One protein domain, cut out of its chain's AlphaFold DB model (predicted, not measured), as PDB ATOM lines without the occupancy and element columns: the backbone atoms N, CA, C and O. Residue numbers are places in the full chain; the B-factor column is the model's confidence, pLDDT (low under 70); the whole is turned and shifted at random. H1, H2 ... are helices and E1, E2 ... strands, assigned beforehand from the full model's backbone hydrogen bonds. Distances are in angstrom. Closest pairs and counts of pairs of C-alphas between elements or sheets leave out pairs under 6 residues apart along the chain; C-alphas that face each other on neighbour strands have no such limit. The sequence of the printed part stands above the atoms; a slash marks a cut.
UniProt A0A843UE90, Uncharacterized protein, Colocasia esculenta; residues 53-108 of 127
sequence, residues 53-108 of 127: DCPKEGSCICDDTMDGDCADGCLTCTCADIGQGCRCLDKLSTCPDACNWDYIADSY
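What this domain is: This is residues 53 to 108 of the 127 residues of an uncharacterized protein of Colocasia esculenta (UniProt A0A843UE90). With little regular structure, this is two small hairpins, E1 with E2 and E3 with E4, joined by loops, and a long link to H1; residues 100 to 108 stick out. Short antiparallel pairings tie residues 91 to 92 to E2 and 65 to 66 to E4. The 56 printed residues run E1, E2, E3, E4, H1, class mixed, 21 in named elements. The whole is only just compact, close to loose, with radius of gyration of the C-alphas 12.1 A and spans 33 by 28 by 16 A.

Where its parts are: E1, residues 53 to 56, 9.0 A, begins at C-alpha 53 (48.742, 53.266, 44.241). E2 is residues 59 to 62, 10.4 A; E3, 77 to 79, 6.7 A; E4, 86 to 88, 7.0 A. H1, 101 to 107, 9.8 A, ends at C-alpha 107 (59.955, 29.734, 38.774).

How they stand to each other: Hairpin E1 and E2 is antiparallel, 168 degrees, N 53 and O 61 at 2.9 A. The closest C-alphas of E2 and E4, Cys 62 and Cys 88, are 6.5 A apart. Hairpin E3 and E4 is antiparallel, 157 degrees, N 87 and O 78 at 2.8 A. H1 is apart from E1, E2 and E3; 1 of 3 O i to N i+4 and 2 of 4 O i to N i+3 pairs are within hydrogen-bond range.

The domain as a whole: The printed part has no cut. The farthest C-alphas, Lys 56 and Asp 106, are 35.1 A apart. Links E2 to E3 and E4 to H1 are long. The pLDDT is under 70 at residues 82 to 84 and 101 to 108.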
ATOM      1  N   ASP A  53      49.307  51.958  43.903       91.12
ATOM      2  CA  ASP A  53      48.742  53.266  44.241       91.12
ATOM      3  C   ASP A  53      49.013  53.632  45.707       91.12
ATOM      4  O   ASP A  53      48.828  52.819  46.613       91.12
ATOM      5  N   CYS A  54      49.431  54.876  45.956       91.69
ATOM      6  CA  CYS A  54      49.740  55.401  47.290       91.69
ATOM      7  C   CYS A  54      48.889  56.642  47.588       91.69
ATOM      8  O   CYS A  54      49.391  57.766  47.509       91.69
ATOM      9  N   PRO A  55      47.618  56.485  48.001       86.38
ATOM     10  CA  PRO A  55      46.748  57.627  48.289       86.38
ATOM     11  C   PRO A  55      47.247  58.491  49.457       86.38
ATOM     12  O   PRO A  55      46.856  59.652  49.584       86.38
ATOM     13  N   LYS A  56      48.066  57.925  50.354       87.31
ATOM     14  CA  LYS A  56      48.717  58.629  51.467       87.31
ATOM     15  C   LYS A  56      50.116  58.065  51.683       87.31
ATOM     16  O   LYS A  56      50.336  56.869  51.497       87.31
ATOM     17  N   GLU A  57      51.032  58.907  52.151       81.69
ATOM     18  CA  GLU A  57      52.373  58.478  52.555       81.69
ATOM     19  C   GLU A  57      52.279  57.354  53.605       81.69
ATOM     20  O   GLU A  57      51.562  57.479  54.603       81.69
ATOM     21  N   GLY A  58      52.948  56.225  53.354       80.69
ATOM     22  CA  GLY A  58      52.890  55.055  54.235       80.69
ATOM     23  C   GLY A  58      51.649  54.167  54.076       80.69
ATOM     24  O   GLY A  58      51.445  53.278  54.903       80.69
ATOM     25  N   SER A  59      50.802  54.407  53.072       88.19
ATOM     26  CA  SER A  59      49.603  53.608  52.798       88.19
ATOM     27  C   SER A  59      49.432  53.412  51.297       88.19
ATOM     28  O   SER A  59      48.615  54.087  50.672       88.19
ATOM     29  N   CYS A  60      50.183  52.462  50.759       89.38
ATOM     30  CA  CYS A  60      50.135  52.018  49.378       89.38
ATOM     31  C   CYS A  60      49.382  50.688  49.247       89.38
ATOM     32  O   CYS A  60      49.301  49.917  50.206       89.38
ATOM     33  N   ILE A  61      48.820  50.431  48.073       90.06
ATOM     34  CA  ILE A  61      48.088  49.212  47.728       90.06
ATOM     35  C   ILE A  61      48.625  48.722  46.387       90.06
ATOM     36  O   ILE A  61      48.847  49.523  45.481       90.06
ATOM     37  N   CYS A  62      48.846  47.414  46.281       88.56
ATOM     38  CA  CYS A  62      49.138  46.780  45.005       88.56
ATOM     39  C   CYS A  62      47.829  46.310  44.367       88.56
ATOM     40  O   CYS A  62      47.122  45.479  44.930       88.56
ATOM     41  N   ASP A  63      47.502  46.853  43.202       87.75
ATOM     42  CA  ASP A  63      46.284  46.560  42.455       87.75
ATOM     43  C   ASP A  63      46.452  45.416  41.444       87.75
ATOM     44  O   ASP A  63      45.473  45.065  40.768       87.75
ATOM     45  N   ASP A  64      47.649  44.826  41.373       86.88
ATOM     46  CA  ASP A  64      47.954  43.687  40.514       86.88
ATOM     47  C   ASP A  64      46.975  42.538  40.735       86.88
ATOM     48  O   ASP A  64      46.515  42.240  41.842       86.88
ATOM     49  N   THR A  65      46.646  41.896  39.622       85.12
ATOM     50  CA  THR A  65      45.717  40.777  39.582       85.12
ATOM     51  C   THR A  65      46.440  39.577  38.997       85.12
ATOM     52  O   THR A  65      46.984  39.656  37.897       85.12
ATOM     53  N   MET A  66      46.452  38.474  39.737       81.44
ATOM     54  CA  MET A  66      47.094  37.224  39.338       81.44
ATOM     55  C   MET A  66      46.043  36.143  39.077       81.44
ATOM     56  O   MET A  66      45.005  36.088  39.735       81.44
ATOM     57  N   ASP A  67      46.277  35.283  38.090       82.75
ATOM     58  CA  ASP A  67      45.329  34.224  37.748       82.75
ATOM     59  C   ASP A  67      45.440  33.048  38.726       82.75
ATOM     60  O   ASP A  67      46.456  32.361  38.788       82.75
ATOM     61  N   GLY A  68      44.353  32.776  39.449       76.56
ATOM     62  CA  GLY A  68      44.195  31.572  40.268       76.56
ATOM     63  C   GLY A  68      44.818  31.619  41.665       76.56
ATOM     64  O   GLY A  68      44.412  30.809  42.494       76.56
ATOM     65  N   ASP A  69      45.728  32.556  41.945       81.75
ATOM     66  CA  ASP A  69      46.283  32.787  43.285       81.75
ATOM     67  C   ASP A  69      46.786  34.231  43.451       81.75
ATOM     68  O   ASP A  69      46.902  34.956  42.466       81.75
ATOM     69  N   CYS A  70      47.065  34.660  44.681       83.06
ATOM     70  CA  CYS A  70      47.695  35.949  44.970       83.06
ATOM     71  C   CYS A  70      49.226  35.883  44.935       83.06
ATOM     72  O   CYS A  70      49.830  34.821  45.040       83.06
ATOM     73  N   ALA A  71      49.848  37.062  44.844       80.94
ATOM     74  CA  ALA A  71      51.295  37.215  44.929       80.94
ATOM     75  C   ALA A  71      51.865  36.648  46.239       80.94
ATOM     76  O   ALA A  71      51.273  36.818  47.311       80.94
ATOM     77  N   ASP A  72      53.058  36.057  46.159       78.19
ATOM     78  CA  ASP A  72      53.816  35.635  47.335       78.19
ATOM     79  C   ASP A  72      54.050  36.810  48.294       78.19
ATOM     80  O   ASP A  72      54.351  37.936  47.888       78.19
ATOM     81  N   GLY A  73      53.906  36.538  49.591       82.19
ATOM     82  CA  GLY A  73      54.004  37.556  50.639       82.19
ATOM     83  C   GLY A  73      52.709  38.340  50.878       82.19
ATOM     84  O   GLY A  73      52.670  39.156  51.802       82.19
ATOM     85  N   CYS A  74      51.643  38.068  50.113       85.69
ATOM     86  CA  CYS A  74      50.315  38.603  50.381       85.69
ATOM     87  C   CYS A  74      49.650  37.894  51.574       85.69
ATOM     88  O   CYS A  74      49.459  36.680  51.582       85.69
ATOM     89  N   LEU A  75      49.247  38.666  52.578       86.94
ATOM     90  CA  LEU A  75      48.561  38.207  53.784       86.94
ATOM     91  C   LEU A  75      47.043  38.178  53.587       86.94
ATOM     92  O   LEU A  75      46.366  37.282  54.090       86.94
ATOM     93  N   THR A  76      46.509  39.167  52.869       88.44
ATOM     94  CA  THR A  76      45.075  39.336  52.626       88.44
ATOM     95  C   THR A  76      44.780  39.203  51.140       88.44
ATOM     96  O   THR A  76      44.874  40.169  50.386       88.44
ATOM     97  N   CYS A  77      44.387  38.006  50.719       86.69
ATOM     98  CA  CYS A  77      44.046  37.707  49.331       86.69
ATOM     99  C   CYS A  77      42.529  37.701  49.109       86.69
ATOM    100  O   CYS A  77      41.766  37.221  49.949       86.69
ATOM    101  N   THR A  78      42.070  38.213  47.968       88.69
ATOM    102  CA  THR A  78      40.684  38.049  47.509       88.69
ATOM    103  C   THR A  78      40.667  37.639  46.047       88.69
ATOM    104  O   THR A  78      41.210  38.340  45.200       88.69
ATOM    105  N   CYS A  79      40.008  36.518  45.760       87.38
ATOM    106  CA  CYS A  79      39.825  35.990  44.415       87.38
ATOM    107  C   CYS A  79      38.376  36.156  43.976       87.38
ATOM    108  O   CYS A  79      37.455  35.909  44.754       87.38
ATOM    109  N   ALA A  80      38.175  36.556  42.726       85.50
ATOM    110  CA  ALA A  80      36.860  36.517  42.108       85.50
ATOM    111  C   ALA A  80      36.556  35.103  41.587       85.50
ATOM    112  O   ALA A  80      37.419  34.460  40.989       85.50
ATOM    113  N   ASP A  81      35.315  34.641  41.756       72.19
ATOM    114  CA  ASP A  81      34.924  33.255  41.455       72.19
ATOM    115  C   ASP A  81      35.039  32.870  39.967       72.19
ATOM    116  O   ASP A  81      35.160  31.688  39.646       72.19
ATOM    117  N   ILE A  82      34.987  33.832  39.032       60.41
ATOM    118  CA  ILE A  82      35.043  33.547  37.588       60.41
ATOM    119  C   ILE A  82      35.849  34.616  36.836       60.41
ATOM    120  O   ILE A  82      35.366  35.719  36.588       60.41
ATOM    121  N   GLY A  83      37.059  34.247  36.404       63.12
ATOM    122  CA  GLY A  83      37.797  34.911  35.320       63.12
ATOM    123  C   GLY A  83      38.353  36.311  35.597       63.12
ATOM    124  O   GLY A  83      38.823  36.944  34.658       63.12
ATOM    125  N   GLN A  84      38.301  36.804  36.838       67.25
ATOM    126  CA  GLN A  84      38.819  38.135  37.204       67.25
ATOM    127  C   GLN A  84      40.049  38.087  38.126       67.25
ATOM    128  O   GLN A  84      40.422  39.110  38.689       67.25
ATOM    129  N   GLY A  85      40.682  36.919  38.262       84.06
ATOM    130  CA  GLY A  85      41.902  36.729  39.046       84.06
ATOM    131  C   GLY A  85      41.763  37.025  40.547       84.06
ATOM    132  O   GLY A  85      40.669  37.206  41.092       84.06
ATOM    133  N   CYS A  86      42.904  37.013  41.220       86.06
ATOM    134  CA  CYS A  86      43.088  37.236  42.643       86.06
ATOM    135  C   CYS A  86      43.903  38.503  42.875       86.06
ATOM    136  O   CYS A  86      44.818  38.812  42.112       86.06
ATOM    137  N   ARG A  87      43.567  39.240  43.934       87.50
ATOM    138  CA  ARG A  87      44.159  40.538  44.267       87.50
ATOM    139  C   ARG A  87      44.628  40.556  45.708       87.50
ATOM    140  O   ARG A  87      43.945  40.030  46.594       87.50
ATOM    141  N   CYS A  88      45.761  41.210  45.936       87.12
ATOM    142  CA  CYS A  88      46.255  41.447  47.280       87.12
ATOM    143  C   CYS A  88      45.646  42.726  47.864       87.12
ATOM    144  O   CYS A  88      45.666  43.777  47.235       87.12
ATOM    145  N   LEU A  89      45.110  42.648  49.079       88.38
ATOM    146  CA  LEU A  89      44.482  43.774  49.784       88.38
ATOM    147  C   LEU A  89      45.362  44.336  50.905       88.38
ATOM    148  O   LEU A  89      44.900  45.115  51.746       88.38
ATOM    149  N   ASP A  90      46.622  43.919  50.945       87.94
ATOM    150  CA  ASP A  90      47.551  44.358  51.966       87.94
ATOM    151  C   ASP A  90      47.920  45.827  51.798       87.94
ATOM    152  O   ASP A  90      48.097  46.344  50.693       87.94
ATOM    153  N   LYS A  91      48.094  46.501  52.937       89.62
ATOM    154  CA  LYS A  91      48.645  47.852  52.958       89.62
ATOM    155  C   LYS A  91      50.157  47.789  53.022       89.62
ATOM    156  O   LYS A  91      50.727  47.258  53.976       89.62
ATOM    157  N   LEU A  92      50.782  48.412  52.043       88.38
ATOM    158  CA  LEU A  92      52.218  48.583  51.935       88.38
ATOM    159  C   LEU A  92      52.602  49.966  52.466       88.38
ATOM    160  O   LEU A  92      51.847  50.929  52.350       88.38
ATOM    161  N   SER A  93      53.789  50.092  53.054       89.25
ATOM    162  CA  SER A  93      54.323  51.415  53.413       89.25
ATOM    163  C   SER A  93      54.833  52.183  52.194       89.25
ATOM    164  O   SER A  93      54.854  53.409  52.196       89.25
ATOM    165  N   THR A  94      55.265  51.449  51.174       89.38
ATOM    166  CA  THR A  94      55.897  51.934  49.946       89.38
ATOM    167  C   THR A  94      55.572  50.963  48.819       89.38
ATOM    168  O   THR A  94      55.386  49.776  49.086       89.38
ATOM    169  N   CYS A  95      55.535  51.438  47.576       88.88
ATOM    170  CA  CYS A  95      55.404  50.547  46.426       88.88
ATOM    171  C   CYS A  95      56.672  49.701  46.237       88.88
ATOM    172  O   CYS A  95      57.766  50.273  46.253       88.88
ATOM    173  N   PRO A  96      56.542  48.374  46.070       87.94
ATOM    174  CA  PRO A  96      57.622  47.519  45.587       87.94
ATOM    175  C   PRO A  96      58.051  47.902  44.163       87.94
ATOM    176  O   PRO A  96      57.341  48.630  43.466       87.94
ATOM    177  N   ASP A  97      59.193  47.377  43.725       89.44
ATOM    178  CA  ASP A  97      59.623  47.491  42.330       89.44
ATOM    179  C   ASP A  97      58.693  46.700  41.390       89.44
ATOM    180  O   ASP A  97      58.011  45.760  41.807       89.44
ATOM    181  N   ALA A  98      58.689  47.067  40.106       86.12
ATOM    182  CA  ALA A  98      57.906  46.381  39.081       86.12
ATOM    183  C   ALA A  98      58.309  44.901  38.945       86.12
ATOM    184  O   ALA A  98      59.483  44.534  39.082       86.12
ATOM    185  N   CYS A  99      57.336  44.046  38.648       83.44
ATOM    186  CA  CYS A  99      57.539  42.612  38.527       83.44
ATOM    187  C   CYS A  99      58.311  42.263  37.251       83.44
ATOM    188  O   CYS A  99      57.940  42.619  36.132       83.44
ATOM    189  N   ASN A 100      59.388  41.487  37.404       82.06
ATOM    190  CA  ASN A 100      60.087  40.901  36.266       82.06
ATOM    191  C   ASN A 100      59.486  39.535  35.916       82.06
ATOM    192  O   ASN A 100      59.973  38.486  36.344       82.06
ATOM    193  N   TRP A 101      58.422  39.551  35.117       68.50
ATOM    194  CA  TRP A 101      57.701  38.341  34.715       68.50
ATOM    195  C   TRP A 101      58.540  37.338  33.921       68.50
ATOM    196  O   TRP A 101      58.223  36.149  33.949       68.50
ATOM    197  N   ASP A 102      59.620  37.779  33.268       66.56
ATOM    198  CA  ASP A 102      60.531  36.875  32.558       66.56
ATOM    199  C   ASP A 102      61.258  35.932  33.537       66.56
ATOM    200  O   ASP A 102      61.508  34.781  33.204       66.56
ATOM    201  N   TYR A 103      61.522  36.379  34.772       55.66
ATOM    202  CA  TYR A 103      62.112  35.555  35.839       55.66
ATOM    203  C   TYR A 103      61.074  34.726  36.611       55.66
ATOM    204  O   TYR A 103      61.370  33.634  37.107       55.66
ATOM    205  N   ILE A 104      59.845  35.236  36.726       54.25
ATOM    206  CA  ILE A 104      58.768  34.574  37.474       54.25
ATOM    207  C   ILE A 104      58.208  33.387  36.673       54.25
ATOM    208  O   ILE A 104      57.896  32.355  37.261       54.25
ATOM    209  N   ALA A 105      58.173  33.470  35.338       53.69
ATOM    210  CA  ALA A 105      57.689  32.393  34.467       53.69
ATOM    211  C   ALA A 105      58.524  31.096  34.537       53.69
ATOM    212  O   ALA A 105      57.972  30.009  34.367       53.69
ATOM    213  N   ASP A 106      59.827  31.196  34.818       45.41
ATOM    214  CA  ASP A 106      60.702  30.026  34.991       45.41
ATOM    215  C   ASP A 106      60.580  29.399  36.391       45.41
ATOM    216  O   ASP A 106      60.836  28.207  36.567       45.41
ATOM    217  N   SER A 107      60.143  30.182  37.384       49.50
ATOM    218  CA  SER A 107      59.955  29.734  38.774       49.50
ATOM    219  C   SER A 107      58.535  29.203  39.031       49.50
ATOM    220  O   SER A 107      58.343  28.317  39.861       49.50
ATOM    221  N   TYR A 108      57.550  29.702  38.277       45.69
ATOM    222  CA  TYR A 108      56.141  29.309  38.311       45.69
ATOM    223  C   TYR A 108      55.738  28.670  36.980       45.69
ATOM    224  O   TYR A 108      55.087  29.281  36.134       45.69
TER     225      TYR A 108